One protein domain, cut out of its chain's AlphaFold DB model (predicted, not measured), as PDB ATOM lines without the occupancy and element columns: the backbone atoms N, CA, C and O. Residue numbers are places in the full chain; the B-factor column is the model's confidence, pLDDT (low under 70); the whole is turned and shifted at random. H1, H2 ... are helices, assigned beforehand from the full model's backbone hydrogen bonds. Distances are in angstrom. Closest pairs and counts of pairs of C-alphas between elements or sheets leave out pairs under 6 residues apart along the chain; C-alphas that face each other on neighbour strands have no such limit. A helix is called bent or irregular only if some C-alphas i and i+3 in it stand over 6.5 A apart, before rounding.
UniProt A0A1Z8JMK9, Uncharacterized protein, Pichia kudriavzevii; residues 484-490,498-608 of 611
ATOM      1  N   ASP A 484       6.204 104.109  41.079       78.50
ATOM      2  CA  ASP A 484       6.058 102.812  41.756       78.50
ATOM      3  C   ASP A 484       5.741 101.699  40.744       78.50
ATOM      4  O   ASP A 484       4.631 101.590  40.220       78.50
ATOM      5  N   TRP A 485       6.752 100.874  40.462       81.94
ATOM      6  CA  TRP A 485       6.666  99.707  39.576       81.94
ATOM      7  C   TRP A 485       6.397  98.395  40.331       81.94
ATOM      8  O   TRP A 485       6.310  97.340  39.702       81.94
ATOM      9  N   ILE A 486       6.282  98.441  41.665       76.00
ATOM     10  CA  ILE A 486       6.058  97.274  42.529       76.00
ATOM     11  C   ILE A 486       4.576  97.185  42.903       76.00
ATOM     12  O   ILE A 486       3.947  96.160  42.638       76.00
ATOM     13  N   ASN A 487       4.001  98.257  43.460       70.56
ATOM     14  CA  ASN A 487       2.609  98.286  43.925       70.56
ATOM     15  C   ASN A 487       1.661  98.793  42.835       70.56
ATOM     16  O   ASN A 487       0.927  99.768  43.014       70.56
ATOM     17  N   VAL A 488       1.660  98.111  41.692       67.44
ATOM     18  CA  VAL A 488       0.629  98.317  40.672       67.44
ATOM     19  C   VAL A 488      -0.653  97.681  41.202       67.44
ATOM     20  O   VAL A 488      -0.896  96.498  40.997       67.44
ATOM     21  N   MET A 489      -1.430  98.438  41.985       53.22
ATOM     22  CA  MET A 489      -2.701  97.966  42.538       53.22
ATOM     23  C   MET A 489      -3.587  97.459  41.397       53.22
ATOM     24  O   MET A 489      -3.945  98.210  40.488       53.22
ATOM     25  N   GLY A 490      -3.907  96.166  41.451       49.62
ATOM     26  CA  GLY A 490      -4.751  95.480  40.487       49.62
ATOM     27  C   GLY A 490      -6.208  95.901  40.619       49.62
ATOM     28  O   GLY A 490      -7.010  95.175  41.202       49.62
ATOM     29  N   SER A 498      -8.402 105.689  31.504       42.34
ATOM     30  CA  SER A 498      -7.408 106.699  31.893       42.34
ATOM     31  C   SER A 498      -6.133 106.443  31.098       42.34
ATOM     32  O   SER A 498      -5.168 105.860  31.596       42.34
ATOM     33  N   VAL A 499      -6.156 106.813  29.816       50.19
ATOM     34  CA  VAL A 499      -4.930 106.904  29.025       50.19
ATOM     35  C   VAL A 499      -3.995 107.834  29.799       50.19
ATOM     36  O   VAL A 499      -4.383 108.958  30.111       50.19
ATOM     37  N   SER A 500      -2.831 107.341  30.237       62.34
ATOM     38  CA  SER A 500      -1.874 108.171  30.979       62.34
ATOM     39  C   SER A 500      -1.538 109.370  30.098       62.34
ATOM     40  O   SER A 500      -0.986 109.214  29.006       62.34
ATOM     41  N   SER A 501      -1.912 110.564  30.557       76.31
ATOM     42  CA  SER A 501      -1.720 111.825  29.840       76.31
ATOM     43  C   SER A 501      -0.264 112.032  29.423       76.31
ATOM     44  O   SER A 501      -0.004 112.604  28.363       76.31
ATOM     45  N   ALA A 502       0.689 111.515  30.207       83.94
ATOM     46  CA  ALA A 502       2.104 111.533  29.862       83.94
ATOM     47  C   ALA A 502       2.455 110.623  28.671       83.94
ATOM     48  O   ALA A 502       3.278 111.007  27.837       83.94
ATOM     49  N   LEU A 503       1.841 109.440  28.549       86.62
ATOM     50  CA  LEU A 503       2.087 108.525  27.429       86.62
ATOM     51  C   LEU A 503       1.561 109.101  26.108       86.62
ATOM     52  O   LEU A 503       2.273 109.088  25.102       86.62
ATOM     53  N   ASP A 504       0.358 109.676  26.129       88.44
ATOM     54  CA  ASP A 504      -0.214 110.362  24.968       88.44
ATOM     55  C   ASP A 504       0.623 111.573  24.557       88.44
ATOM     56  O   ASP A 504       0.865 111.789  23.369       88.44
ATOM     57  N   PHE A 505       1.133 112.335  25.529       90.94
ATOM     58  CA  PHE A 505       2.035 113.452  25.263       90.94
ATOM     59  C   PHE A 505       3.335 113.006  24.571       90.94
ATOM     60  O   PHE A 505       3.782 113.656  23.617       90.94
ATOM     61  N   ILE A 506       3.923 111.882  25.003       92.69
ATOM     62  CA  ILE A 506       5.108 111.285  24.368       92.69
ATOM     63  C   ILE A 506       4.800 110.913  22.916       92.69
ATOM     64  O   ILE A 506       5.533 111.323  22.009       92.69
ATOM     65  N   VAL A 507       3.714 110.167  22.689       93.88
ATOM     66  CA  VAL A 507       3.308 109.719  21.350       93.88
ATOM     67  C   VAL A 507       3.023 110.917  20.448       93.88
ATOM     68  O   VAL A 507       3.575 110.990  19.355       93.88
ATOM     69  N   ALA A 508       2.242 111.896  20.904       94.62
ATOM     70  CA  ALA A 508       1.908 113.080  20.118       94.62
ATOM     71  C   ALA A 508       3.152 113.902  19.739       94.62
ATOM     72  O   ALA A 508       3.293 114.334  18.591       94.62
ATOM     73  N   THR A 509       4.086 114.086  20.676       94.56
ATOM     74  CA  THR A 509       5.312 114.859  20.429       94.56
ATOM     75  C   THR A 509       6.232 114.151  19.435       94.56
ATOM     76  O   THR A 509       6.685 114.771  18.472       94.56
ATOM     77  N   LEU A 510       6.474 112.848  19.611       95.94
ATOM     78  CA  LEU A 510       7.304 112.074  18.684       95.94
ATOM     79  C   LEU A 510       6.642 111.908  17.313       95.94
ATOM     80  O   LEU A 510       7.335 111.951  16.298       95.94
ATOM     81  N   ALA A 511       5.315 111.773  17.257       96.81
ATOM     82  CA  ALA A 511       4.574 111.738  16.001       96.81
ATOM     83  C   ALA A 511       4.783 113.027  15.201       96.81
ATOM     84  O   ALA A 511       5.039 112.956  14.003       96.81
ATOM     85  N   LYS A 512       4.753 114.195  15.857       96.44
ATOM     86  CA  LYS A 512       5.027 115.486  15.211       96.44
ATOM     87  C   LYS A 512       6.439 115.547  14.620       96.44
ATOM     88  O   LYS A 512       6.597 115.969  13.475       96.44
ATOM     89  N   ASP A 513       7.448 115.103  15.371       97.00
ATOM     90  CA  ASP A 513       8.839 115.068  14.896       97.00
ATOM     91  C   ASP A 513       8.999 114.105  13.702       97.00
ATOM     92  O   ASP A 513       9.625 114.448  12.699       97.00
ATOM     93  N   LEU A 514       8.379 112.920  13.761       97.31
ATOM     94  CA  LEU A 514       8.417 111.932  12.678       97.31
ATOM     95  C   LEU A 514       7.641 112.383  11.433       97.31
ATOM     96  O   LEU A 514       8.122 112.173  10.325       97.31
ATOM     97  N   GLN A 515       6.480 113.021  11.586       96.25
ATOM     98  CA  GLN A 515       5.723 113.594  10.467       96.25
ATOM     99  C   GLN A 515       6.511 114.712   9.782       96.25
ATOM    100  O   GLN A 515       6.541 114.793   8.553       96.25
ATOM    101  N   PHE A 516       7.192 115.553  10.568       96.44
ATOM    102  CA  PHE A 516       8.088 116.568  10.028       96.44
ATOM    103  C   PHE A 516       9.209 115.935   9.193       96.44
ATOM    104  O   PHE A 516       9.429 116.364   8.059       96.44
ATOM    105  N   LEU A 517       9.872 114.891   9.705       97.00
ATOM    106  CA  LEU A 517      10.895 114.160   8.953       97.00
ATOM    107  C   LEU A 517      10.329 113.549   7.667       97.00
ATOM    108  O   LEU A 517      10.898 113.767   6.602       97.00
ATOM    109  N   GLN A 518       9.192 112.857   7.748       95.94
ATOM    110  CA  GLN A 518       8.552 112.194   6.607       95.94
ATOM    111  C   GLN A 518       8.238 113.162   5.460       95.94
ATOM    112  O   GLN A 518       8.362 112.803   4.294       95.94
ATOM    113  N   ARG A 519       7.832 114.393   5.785       95.38
ATOM    114  CA  ARG A 519       7.527 115.424   4.785       95.38
ATOM    115  C   ARG A 519       8.780 116.090   4.201       95.38
ATOM    116  O   ARG A 519       8.691 116.708   3.143       95.38
ATOM    117  N   THR A 520       9.915 116.012   4.895       96.19
ATOM    118  CA  THR A 520      11.118 116.809   4.605       96.19
ATOM    119  C   THR A 520      12.210 116.022   3.886       96.19
ATOM    120  O   THR A 520      12.845 116.549   2.975       96.19
ATOM    121  N   VAL A 521      12.475 114.782   4.299       96.44
ATOM    122  CA  VAL A 521      13.547 113.960   3.717       96.44
ATOM    123  C   VAL A 521      12.982 112.896   2.782       96.44
ATOM    124  O   VAL A 521      11.795 112.580   2.839       96.44
ATOM    125  N   SER A 522      13.835 112.321   1.928       96.19
ATOM    126  CA  SER A 522      13.410 111.233   1.046       96.19
ATOM    127  C   SER A 522      12.867 110.029   1.821       96.19
ATOM    128  O   SER A 522      13.298 109.770   2.947       96.19
ATOM    129  N   THR A 523      11.978 109.243   1.207       95.75
ATOM    130  CA  THR A 523      11.375 108.059   1.850       95.75
ATOM    131  C   THR A 523      12.437 107.096   2.382       95.75
ATOM    132  O   THR A 523      12.341 106.622   3.511       95.75
ATOM    133  N   GLN A 524      13.505 106.869   1.616       95.88
ATOM    134  CA  GLN A 524      14.624 106.028   2.043       95.88
ATOM    135  C   GLN A 524      15.327 106.583   3.292       95.88
ATOM    136  O   GLN A 524      15.624 105.837   4.226       95.88
ATOM    137  N   THR A 525      15.581 107.894   3.324       96.69
ATOM    138  CA  THR A 525      16.231 108.551   4.467       96.69
ATOM    139  C   THR A 525      15.321 108.541   5.691       96.69
ATOM    140  O   THR A 525      15.789 108.289   6.800       96.69
ATOM    141  N   TYR A 526      14.021 108.775   5.494       97.50
ATOM    142  CA  TYR A 526      13.022 108.738   6.555       97.50
ATOM    143  C   TYR A 526      12.992 107.373   7.241       97.50
ATOM    144  O   TYR A 526      13.126 107.321   8.461       97.50
ATOM    145  N   GLU A 527      12.896 106.276   6.486       96.12
ATOM    146  CA  GLU A 527      12.879 104.927   7.062       96.12
ATOM    147  C   GLU A 527      14.184 104.601   7.802       96.12
ATOM    148  O   GLU A 527      14.160 104.071   8.916       96.12
ATOM    149  N   ALA A 528      15.333 104.999   7.242       96.25
ATOM    150  CA  ALA A 528      16.626 104.830   7.900       96.25
ATOM    151  C   ALA A 528      16.705 105.600   9.231       96.25
ATOM    152  O   ALA A 528      17.144 105.059  10.247       96.25
ATOM    153  N   TRP A 529      16.255 106.856   9.265       96.81
ATOM    154  CA  TRP A 529      16.260 107.656  10.491       96.81
ATOM    155  C   TRP A 529      15.202 107.185  11.486       96.81
ATOM    156  O   TRP A 529      15.468 107.168  12.684       96.81
ATOM    157  N   LYS A 530      14.038 106.728  11.021       95.88
ATOM    158  CA  LYS A 530      12.990 106.144  11.863       95.88
ATOM    159  C   LYS A 530      13.475 104.875  12.567       95.88
ATOM    160  O   LYS A 530      13.185 104.686  13.749       95.88
ATOM    161  N   LEU A 531      14.262 104.045  11.879       95.56
ATOM    162  CA  LEU A 531      14.942 102.902  12.484       95.56
ATOM    163  C   LEU A 531      15.913 103.349  13.587       95.56
ATOM    164  O   LEU A 531      15.839 102.826  14.696       95.56
ATOM    165  N   LEU A 532      16.751 104.365  13.338       95.38
ATOM    166  CA  LEU A 532      17.647 104.915  14.366       95.38
ATOM    167  C   LEU A 532      16.870 105.417  15.592       95.38
ATOM    168  O   LEU A 532      17.256 105.130  16.723       95.38
ATOM    169  N   VAL A 533      15.764 106.138  15.388       95.56
ATOM    170  CA  VAL A 533      14.899 106.619  16.480       95.56
ATOM    171  C   VAL A 533      14.347 105.452  17.295       95.56
ATOM    172  O   VAL A 533      14.406 105.492  18.523       95.56
ATOM    173  N   SER A 534      13.867 104.402  16.624       95.50
ATOM    174  CA  SER A 534      13.378 103.179  17.268       95.50
ATOM    175  C   SER A 534      14.458 102.523  18.138       95.50
ATOM    176  O   SER A 534      14.242 102.244  19.319       95.50
ATOM    177  N   GLU A 535      15.675 102.375  17.607       94.75
ATOM    178  CA  GLU A 535      16.805 101.818  18.353       94.75
ATOM    179  C   GLU A 535      17.200 102.680  19.556       94.75
ATOM    180  O   GLU A 535      17.488 102.152  20.635       94.75
ATOM    181  N   ARG A 536      17.219 104.010  19.402       94.94
ATOM    182  CA  ARG A 536      17.504 104.929  20.511       94.94
ATOM    183  C   ARG A 536      16.433 104.849  21.589       94.94
ATOM    184  O   ARG A 536      16.791 104.792  22.762       94.94
ATOM    185  N   LEU A 537      15.157 104.772  21.211       95.06
ATOM    186  CA  LEU A 537      14.049 104.624  22.151       95.06
ATOM    187  C   LEU A 537      14.157 103.311  22.937       95.06
ATOM    188  O   LEU A 537      14.064 103.331  24.162       95.06
ATOM    189  N   ALA A 538      14.420 102.184  22.264       94.44
ATOM    190  CA  ALA A 538      14.588 100.893  22.936       94.44
ATOM    191  C   ALA A 538      15.708 100.934  23.988       94.44
ATOM    192  O   ALA A 538      15.504 100.573  25.148       94.44
ATOM    193  N   ASN A 539      16.878 101.447  23.594       93.12
ATOM    194  CA  ASN A 539      18.026 101.595  24.486       93.12
ATOM    195  C   ASN A 539      17.756 102.583  25.632       93.12
ATOM    196  O   ASN A 539      18.267 102.401  26.737       93.12
ATOM    197  N   TYR A 540      16.977 103.637  25.376       94.19
ATOM    198  CA  TYR A 540      16.594 104.615  26.386       94.19
ATOM    199  C   TYR A 540      15.724 103.979  27.474       94.19
ATOM    200  O   TYR A 540      16.012 104.159  28.657       94.19
ATOM    201  N   ILE A 541      14.700 103.218  27.076       92.50
ATOM    202  CA  ILE A 541      13.788 102.525  27.995       92.50
ATOM    203  C   ILE A 541      14.549 101.473  28.802       92.50
ATOM    204  O   ILE A 541      14.426 101.426  30.024       92.50
ATOM    205  N   GLU A 542      15.403 100.679  28.152       90.62
ATOM    206  CA  GLU A 542      16.218  99.686  28.853       90.62
ATOM    207  C   GLU A 542      17.090 100.340  29.940       90.62
ATOM    208  O   GLU A 542      17.089  99.910  31.092       90.62
ATOM    209  N   ARG A 543      17.812 101.414  29.601       91.12
ATOM    210  CA  ARG A 543      18.764 102.051  30.523       91.12
ATOM    211  C   ARG A 543      18.103 102.862  31.633       91.12
ATOM    212  O   ARG A 543      18.585 102.820  32.756       91.12
ATOM    213  N   ASN A 544      17.056 103.623  31.318       89.38
ATOM    214  CA  ASN A 544      16.491 104.605  32.248       89.38
ATOM    215  C   ASN A 544      15.219 104.121  32.953       89.38
ATOM    216  O   ASN A 544      14.850 104.701  33.966       89.38
ATOM    217  N   ILE A 545      14.543 103.087  32.437       88.88
ATOM    218  CA  ILE A 545      13.355 102.506  33.077       88.88
ATOM    219  C   ILE A 545      13.708 101.143  33.670       88.88
ATOM    220  O   ILE A 545      13.652 100.992  34.888       88.88
ATOM    221  N   ILE A 546      14.130 100.178  32.846       88.81
ATOM    222  CA  ILE A 546      14.345  98.791  33.298       88.81
ATOM    223  C   ILE A 546      15.508  98.690  34.288       88.81
ATOM    224  O   ILE A 546      15.347  98.141  35.370       88.81
ATOM    225  N   MET A 547      16.677  99.231  33.947       87.62
ATOM    226  CA  MET A 547      17.875  99.104  34.790       87.62
ATOM    227  C   MET A 547      17.869 100.035  36.012       87.62
ATOM    228  O   MET A 547      18.703  99.876  36.902       87.62
ATOM    229  N   ALA A 548      16.968 101.019  36.047       87.50
ATOM    230  CA  ALA A 548      16.904 102.031  37.102       87.50
ATOM    231  C   ALA A 548      15.828 101.744  38.160       87.50
ATOM    232  O   ALA A 548      15.812 102.406  39.194       87.50
ATOM    233  N   ASN A 549      14.936 100.781  37.911       85.44
ATOM    234  CA  ASN A 549      13.802 100.469  38.775       85.44
ATOM    235  C   ASN A 549      13.707  98.961  39.029       85.44
ATOM    236  O   ASN A 549      14.282  98.139  38.319       85.44
ATOM    237  N   THR A 550      12.941  98.598  40.049       84.56
ATOM    238  CA  THR A 550      12.566  97.216  40.371       84.56
ATOM    239  C   THR A 550      11.088  97.006  40.079       84.56
ATOM    240  O   THR A 550      10.288  97.888  40.379       84.56
ATOM    241  N   PHE A 551      10.721  95.844  39.545       87.19
ATOM    242  CA  PHE A 551       9.389  95.600  38.991       87.19
ATOM    243  C   PHE A 551       8.673  94.444  39.692       87.19
ATOM    244  O   PHE A 551       9.305  93.457  40.069       87.19
ATOM    245  N   SER A 552       7.347  94.551  39.808       87.69
ATOM    246  CA  SER A 552       6.452  93.397  39.952       87.69
ATOM    247  C   SER A 552       6.053  92.840  38.577       87.69
ATOM    248  O   SER A 552       6.301  93.468  37.545       87.69
ATOM    249  N   ILE A 553       5.410  91.666  38.550       85.06
ATOM    250  CA  ILE A 553       4.905  91.056  37.305       85.06
ATOM    251  C   ILE A 553       3.900  91.997  36.617       85.06
ATOM    252  O   ILE A 553       4.019  92.251  35.417       85.06
ATOM    253  N   ASP A 554       2.971  92.580  37.379       82.94
ATOM    254  CA  ASP A 554       1.980  93.531  36.863       82.94
ATOM    255  C   ASP A 554       2.629  94.836  36.373       82.94
ATOM    256  O   ASP A 554       2.238  95.379  35.337       82.94
ATOM    257  N   GLY A 555       3.688  95.308  37.043       85.12
ATOM    258  CA  GLY A 555       4.500  96.437  36.577       85.12
ATOM    259  C   GLY A 555       5.214  96.162  35.253       85.12
ATOM    260  O   GLY A 555       5.239  97.026  34.373       85.12
ATOM    261  N   ALA A 556       5.741  94.949  35.070       86.38
ATOM    262  CA  ALA A 556       6.355  94.527  33.814       86.38
ATOM    263  C   ALA A 556       5.326  94.397  32.673       86.38
ATOM    264  O   ALA A 556       5.617  94.789  31.541       86.38
ATOM    265  N   LEU A 557       4.111  93.909  32.957       87.06
ATOM    266  CA  LEU A 557       3.001  93.866  31.991       87.06
ATOM    267  C   LEU A 557       2.533  95.271  31.590       87.06
ATOM    268  O   LEU A 557       2.354  95.545  30.403       87.06
ATOM    269  N   LYS A 558       2.414  96.190  32.555       87.31
ATOM    270  CA  LYS A 558       2.104  97.601  32.288       87.31
ATOM    271  C   LYS A 558       3.165  98.245  31.390       87.31
ATOM    272  O   LYS A 558       2.821  98.879  30.394       87.31
ATOM    273  N   LEU A 559       4.452  98.035  31.691       88.62
ATOM    274  CA  LEU A 559       5.551  98.534  30.860       88.62
ATOM    275  C   LEU A 559       5.490  97.962  29.439       88.62
ATOM    276  O   LEU A 559       5.652  98.719  28.483       88.62
ATOM    277  N   GLN A 560       5.224  96.660  29.286       90.75
ATOM    278  CA  GLN A 560       5.048  96.049  27.969       90.75
ATOM    279  C   GLN A 560       3.934  96.740  27.180       90.75
ATOM    280  O   GLN A 560       4.163  97.148  26.044       90.75
ATOM    281  N   SER A 561       2.759  96.916  27.791       89.56
ATOM    282  CA  SER A 561       1.616  97.561  27.141       89.56
ATOM    283  C   SER A 561       1.951  98.985  26.694       89.56
ATOM    284  O   SER A 561       1.602  99.377  25.584       89.56
ATOM    285  N   HIS A 562       2.660  99.760  27.522       90.69
ATOM    286  CA  HIS A 562       3.078 101.118  27.166       90.69
ATOM    287  C   HIS A 562       4.084 101.128  26.004       90.69
ATOM    288  O   HIS A 562       3.950 101.923  25.074       90.69
ATOM    289  N   VAL A 563       5.083 100.238  26.028       91.69
ATOM    290  CA  VAL A 563       6.068 100.096  24.942       91.69
ATOM    291  C   VAL A 563       5.367  99.716  23.639       91.69
ATOM    292  O   VAL A 563       5.587 100.358  22.612       91.69
ATOM    293  N   GLU A 564       4.488  98.719  23.672       91.56
ATOM    294  CA  GLU A 564       3.733  98.282  22.500       91.56
ATOM    295  C   GLU A 564       2.826  99.392  21.961       91.56
ATOM    296  O   GLU A 564       2.795  99.599  20.746       91.56
ATOM    297  N   GLN A 565       2.176 100.166  22.837       91.06
ATOM    298  CA  GLN A 565       1.377 101.329  22.450       91.06
ATOM    299  C   GLN A 565       2.218 102.394  21.739       91.06
ATOM    300  O   GLN A 565       1.802 102.876  20.685       91.06
ATOM    301  N   ILE A 566       3.404 102.746  22.253       92.75
ATOM    302  CA  ILE A 566       4.295 103.713  21.587       92.75
ATOM    303  C   ILE A 566       4.713 103.195  20.205       92.75
ATOM    304  O   ILE A 566       4.596 103.915  19.211       92.75
ATOM    305  N   TYR A 567       5.175 101.945  20.120       94.69
ATOM    306  CA  TYR A 567       5.653 101.364  18.864       94.69
ATOM    307  C   TYR A 567       4.544 101.221  17.824       94.69
ATOM    308  O   TYR A 567       4.777 101.494  16.646       94.69
ATOM    309  N   HIS A 568       3.348 100.810  18.246       93.69
ATOM    310  CA  HIS A 568       2.192 100.685  17.369       93.69
ATOM    311  C   HIS A 568       1.717 102.056  16.878       93.69
ATOM    312  O   HIS A 568       1.577 102.252  15.672       93.69
ATOM    313  N   SER A 569       1.556 103.026  17.785       93.69
ATOM    314  CA  SER A 569       1.019 104.356  17.454       93.69
ATOM    315  C   SER A 569       1.938 105.154  16.524       93.69
ATOM    316  O   SER A 569       1.470 105.891  15.663       93.69
ATOM    317  N   LEU A 570       3.258 104.997  16.670       94.00
ATOM    318  CA  LEU A 570       4.262 105.665  15.833       94.00
ATOM    319  C   LEU A 570       4.685 104.826  14.610       94.00
ATOM    320  O   LEU A 570       5.498 105.276  13.791       94.00
ATOM    321  N   ASN A 571       4.150 103.607  14.482       94.25
ATOM    322  CA  ASN A 571       4.545 102.609  13.489       94.25
ATOM    323  C   ASN A 571       6.080 102.445  13.418       94.25
ATOM    324  O   ASN A 571       6.690 102.582  12.354       94.25
ATOM    325  N   LEU A 572       6.727 102.272  14.575       94.38
ATOM    326  CA  LEU A 572       8.185 102.181  14.667       94.38
ATOM    327  C   LEU A 572       8.693 100.812  14.184       94.38
ATOM    328  O   LEU A 572       8.124  99.782  14.559       94.38
ATOM    329  N   PRO A 573       9.804 100.772  13.423       92.69
ATOM    330  CA  PRO A 573      10.443  99.518  13.043       92.69
ATOM    331  C   PRO A 573      10.871  98.711  14.273       92.69
ATOM    332  O   PRO A 573      11.592  99.212  15.137       92.69
ATOM    333  N   ARG A 574      10.471  97.440  14.348       89.38
ATOM    334  CA  ARG A 574      10.847  96.530  15.442       89.38
ATOM    335  C   ARG A 574      12.150  95.810  15.108       89.38
ATOM    336  O   ARG A 574      12.140  94.682  14.624       89.38
ATOM    337  N   CYS A 575      13.277  96.475  15.342       84.50
ATOM    338  CA  CYS A 575      14.594  95.884  15.118       84.50
ATOM    339  C   CYS A 575      14.822  94.686  16.057       84.50
ATOM    340  O   CYS A 575      14.731  94.822  17.278       84.50
ATOM    341  N   TYR A 576      15.160  93.517  15.503       77.62
ATOM    342  CA  TYR A 576      15.387  92.298  16.289       77.62
ATOM    343  C   TYR A 576      16.436  92.484  17.390       77.62
ATOM    344  O   TYR A 576      16.280  91.940  18.478       77.62
ATOM    345  N   LEU A 577      17.480  93.276  17.135       83.44
ATOM    346  CA  LEU A 577      18.565  93.446  18.092       83.44
ATOM    347  C   LEU A 577      18.159  94.320  19.287       83.44
ATOM    348  O   LEU A 577      18.341  93.913  20.426       83.44
ATOM    349  N   SER A 578      17.620  95.515  19.049       85.25
ATOM    350  CA  SER A 578      17.330  96.486  20.115       85.25
ATOM    351  C   SER A 578      15.940  96.290  20.720       85.25
ATOM    352  O   SER A 578      15.813  96.144  21.933       85.25
ATOM    353  N   HIS A 579      14.901  96.217  19.886       90.00
ATOM    354  CA  HIS A 579      13.537  95.955  20.337       90.00
ATOM    355  C   HIS A 579      13.393  94.511  20.831       90.00
ATOM    356  O   HIS A 579      12.792  94.289  21.875       90.00
ATOM    357  N   GLY A 580      13.985  93.526  20.146       87.12
ATOM    358  CA  GLY A 580      13.962  92.138  20.627       87.12
ATOM    359  C   GLY A 580      14.656  91.976  21.982       87.12
ATOM    360  O   GLY A 580      14.103  91.330  22.868       87.12
ATOM    361  N   LYS A 581      15.801  92.643  22.194       89.06
ATOM    362  CA  LYS A 581      16.453  92.698  23.511       89.06
ATOM    363  C   LYS A 581      15.574  93.375  24.562       89.06
ATOM    364  O   LYS A 581      15.454  92.843  25.657       89.06
ATOM    365  N   LEU A 582      14.938  94.505  24.239       91.44
ATOM    366  CA  LEU A 582      14.015  95.179  25.155       91.44
ATOM    367  C   LEU A 582      12.870  94.248  25.583       91.44
ATOM    368  O   LEU A 582      12.603  94.120  26.775       91.44
ATOM    369  N   MET A 583      12.232  93.566  24.629       91.25
ATOM    370  CA  MET A 583      11.138  92.637  24.925       91.25
ATOM    371  C   MET A 583      11.620  91.421  25.718       91.25
ATOM    372  O   MET A 583      10.951  91.016  26.661       91.25
ATOM    373  N   ALA A 584      12.803  90.881  25.411       87.75
ATOM    374  CA  ALA A 584      13.407  89.808  26.199       87.75
ATOM    375  C   ALA A 584      13.689  90.249  27.646       87.75
ATOM    376  O   ALA A 584      13.397  89.504  28.578       87.75
ATOM    377  N   SER A 585      14.192  91.471  27.848       88.12
ATOM    378  CA  SER A 585      14.371  92.048  29.184       88.12
ATOM    379  C   SER A 585      13.038  92.167  29.929       88.12
ATOM    380  O   SER A 585      12.973  91.839  31.110       88.12
ATOM    381  N   ILE A 586      11.965  92.580  29.249       88.75
ATOM    382  CA  ILE A 586      10.618  92.661  29.831       88.75
ATOM    383  C   ILE A 586      10.064  91.267  30.176       88.75
ATOM    384  O   ILE A 586       9.464  91.108  31.235       88.75
ATOM    385  N   GLU A 587      10.288  90.245  29.346       87.62
ATOM    386  CA  GLU A 587       9.880  88.863  29.655       87.62
ATOM    387  C   GLU A 587      10.585  88.312  30.899       87.62
ATOM    388  O   GLU A 587       9.936  87.726  31.767       87.62
ATOM    389  N   VAL A 588      11.888  88.577  31.042       86.50
ATOM    390  CA  VAL A 588      12.643  88.194  32.246       86.50
ATOM    391  C   VAL A 588      12.053  88.851  33.501       86.50
ATOM    392  O   VAL A 588      11.941  88.189  34.533       86.50
ATOM    393  N   LEU A 589      11.620  90.116  33.425       85.25
ATOM    394  CA  LEU A 589      10.983  90.811  34.554       85.25
ATOM    395  C   LEU A 589       9.649  90.181  34.988       85.25
ATOM    396  O   LEU A 589       9.280  90.294  36.154       85.25
ATOM    397  N   LYS A 590       8.935  89.490  34.091       82.06
ATOM    398  CA  LYS A 590       7.680  88.788  34.415       82.06
ATOM    399  C   LYS A 590       7.892  87.430  35.086       82.06
ATOM    400  O   LYS A 590       6.918  86.759  35.413       82.06
ATOM    401  N   GLY A 591       9.141  86.998  35.263       71.06
ATOM    402  CA  GLY A 591       9.467  85.664  35.772       71.06
ATOM    403  C   GLY A 591       9.418  84.561  34.708       71.06
ATOM    404  O   GLY A 591       9.597  83.390  35.041       71.06
ATOM    405  N   ASN A 592       9.230  84.915  33.431       62.59
ATOM    406  CA  ASN A 592       9.355  83.977  32.321       62.59
ATOM    407  C   ASN A 592      10.839  83.831  31.963       62.59
ATOM    408  O   ASN A 592      11.468  84.755  31.445       62.59
ATOM    409  N   HIS A 593      11.421  82.656  32.207       52.72
ATOM    410  CA  HIS A 593      12.704  82.322  31.593       52.72
ATOM    411  C   HIS A 593      12.488  82.180  30.079       52.72
ATOM    412  O   HIS A 593      11.622  81.399  29.678       52.72
ATOM    413  N   PRO A 594      13.231  82.907  29.224       45.31
ATOM    414  CA  PRO A 594      13.032  82.838  27.785       45.31
ATOM    415  C   PRO A 594      13.303  81.412  27.299       45.31
ATOM    416  O   PRO A 594      14.434  80.930  27.315       45.31
ATOM    417  N   SER A 595      12.257  80.719  26.863       41.91
ATOM    418  CA  SER A 595      12.359  79.399  26.254       41.91
ATOM    419  C   SER A 595      12.718  79.539  24.775       41.91
ATOM    420  O   SER A 595      11.839  79.358  23.954       41.91
ATOM    421  N   TYR A 596      13.960  79.928  24.450       38.03
ATOM    422  CA  TYR A 596      14.700  79.661  23.191       38.03
ATOM    423  C   TYR A 596      16.169  80.132  23.358       38.03
ATOM    424  O   TYR A 596      16.419  81.077  24.109       38.03
ATOM    425  N   PRO A 597      17.166  79.470  22.731       42.59
ATOM    426  CA  PRO A 597      18.552  79.515  23.179       42.59
ATOM    427  C   PRO A 597      19.225  80.838  22.801       42.59
ATOM    428  O   PRO A 597      19.445  81.139  21.628       42.59
ATOM    429  N   LEU A 598      19.602  81.613  23.815       42.44
ATOM    430  CA  LEU A 598      20.608  82.660  23.688       42.44
ATOM    431  C   LEU A 598      21.972  81.972  23.580       42.44
ATOM    432  O   LEU A 598      22.369  81.241  24.485       42.44
ATOM    433  N   ASN A 599      22.668  82.192  22.464       42.72
ATOM    434  CA  ASN A 599      24.050  81.757  22.257       42.72
ATOM    435  C   ASN A 599      24.895  82.099  23.502       42.72
ATOM    436  O   ASN A 599      24.800  83.216  24.018       42.72
ATOM    437  N   GLU A 600      25.722  81.159  23.973       39.97
ATOM    438  CA  GLU A 600      26.449  81.196  25.264       39.97
ATOM    439  C   GLU A 600      27.240  82.494  25.534       39.97
ATOM    440  O   GLU A 600      27.524  82.838  26.682       39.97
ATOM    441  N   MET A 601      27.536  83.278  24.495       39.84
ATOM    442  CA  MET A 601      28.194  84.582  24.587       39.84
ATOM    443  C   MET A 601      27.359  85.685  25.262       39.84
ATOM    444  O   MET A 601      27.931  86.616  25.821       39.84
ATOM    445  N   THR A 602      26.023  85.629  25.215       42.28
ATOM    446  CA  THR A 602      25.167  86.696  25.779       42.28
ATOM    447  C   THR A 602      24.870  86.467  27.263       42.28
ATOM    448  O   THR A 602      24.762  87.422  28.032       42.28
ATOM    449  N   VAL A 603      24.818  85.202  27.690       40.91
ATOM    450  CA  VAL A 603      24.627  84.817  29.097       40.91
ATOM    451  C   VAL A 603      25.870  85.150  29.933       40.91
ATOM    452  O   VAL A 603      25.736  85.611  31.067       40.91
ATOM    453  N   SER A 604      27.079  85.039  29.363       39.66
ATOM    454  CA  SER A 604      28.314  85.382  30.088       39.66
ATOM    455  C   SER A 604      28.429  86.875  30.439       39.66
ATOM    456  O   SER A 604      29.083  87.224  31.422       39.66
ATOM    457  N   MET A 605      27.759  87.765  29.693       41.00
ATOM    458  CA  MET A 605      27.797  89.210  29.955       41.00
ATOM    459  C   MET A 605      26.799  89.671  31.026       41.00
ATOM    460  O   MET A 605      27.003  90.731  31.615       41.00
ATOM    461  N   LEU A 606      25.747  88.895  31.311       40.53
ATOM    462  CA  LEU A 606      24.736  89.240  32.322       40.53
ATOM    463  C   LEU A 606      25.063  88.691  33.722       40.53
ATOM    464  O   LEU A 606      24.598  89.248  34.712       40.53
ATOM    465  N   VAL A 607      25.896  87.650  33.832       38.56
ATOM    466  CA  VAL A 607      26.233  87.020  35.126       38.56
ATOM    467  C   VAL A 607      27.451  87.659  35.818       38.56
ATOM    468  O   VAL A 607      27.617  87.511  37.025       38.56
ATOM    469  N   ASN A 608      28.261  88.469  35.124       33.75
ATOM    470  CA  ASN A 608      29.517  89.008  35.673       33.75
ATOM    471  C   ASN A 608      29.441  90.442  36.241       33.75
ATOM    472  O   ASN A 608      30.374  91.230  36.089       33.75
TER     473      ASN A 608
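Overview. This is residues 484 to 490 and 498 to 608 of the 611 residues of an uncharacterized protein of Pichia kudriavzevii (UniProt A0A1Z8JMK9). Two helical hairpins, H1 with H2 and H3 with H4, come together in a flattened up-and-down bundle of four helices, with a tail from residue 595 to residue 608, including the small helix H5, sticking out. The bundle is loosely joined at H1, which meets H2 near their shared link and opens away from it as a V, while H4 packs on H2 and H3. The 118 printed residues have five named helices, in the order H1 H2 H3 H4 H5, and no named strand; the class is all helix. The whole is only just compact, close to loose, with a radius of gyration of the C-alphas of 16.0 A, and only just flat, with spans of 44 by 39 by 22 A.

Along the chain. Residues 484 to 490 come first, before a cut. H1, residues 501 to 520, begins with C-alpha 501 at (-1.720, 111.825, 29.840) and is 28.7 A long from first to last C-alpha. H2, residues 523 to 546, is the longest helix, with 24 residues and 32.9 A; it is neither bent nor irregular, but only just: C-alphas 543 and 546 are 6.2 A apart. H3, residues 553 to 569, measures 24.2 A. H4, residues 578 to 589, measures 16.8 A and ends with C-alpha 589 at (10.983, 90.811, 34.554). H5, residues 600 to 607, measures 11.5 A and ends with C-alpha 607 at (26.233, 87.020, 35.126).

Arrangement. H1, H2, H3 and H4 form a bundle, up and down, each running against the one before it. H1 and H2 form a helical hairpin and only just touch, with 3 pairs of C-alphas within 8 A; H1 touches H2 with residues 514 to 518 alone, H2 touches H1 with residues 526 to 530 alone, and the closest C-alphas, those of Gln 518 and Tyr 526, are 5.7 A apart. Their tilt is shallow, 25 degrees, opposite ways. H1 touches H3 with residues 503 to 507 alone, the same way at a shallow tilt of 29 degrees; the closest C-alphas, of Val 507 and Ile 566, are 6.1 A apart. H2 touches H4, the same way at a shallow tilt of 25 degrees, with the C-alphas of Glu 535 and Ser 578 closest at 5.6 A. H3 and H4, a helical hairpin, touch at a shallow tilt of 21 degrees, opposite ways; the closest C-alphas, of Ala 556 and Leu 589, are 6.0 A apart. H2 and H3 are near each other, and H1 and H4 are apart. H5 touches no helix. Every O i to N i+4 pair is within hydrogen-bond range in H1, H2, H3 and H4; in H5, 2 of 4 are.

Size, cuts and confidence. The C-alphas of Met 489 and Ser 522, the two farthest apart, are 46.4 A apart. Residues 491 to 497 are cut out, with 14.4 A between C-alphas 490 and 498. The link from H1 to H2 is tight, the other links between helices are short, and none is long. The mean pLDDT of the printed part is 81.7; it is under 70 at residues 488 to 490, 498 to 500 and 592 to 608.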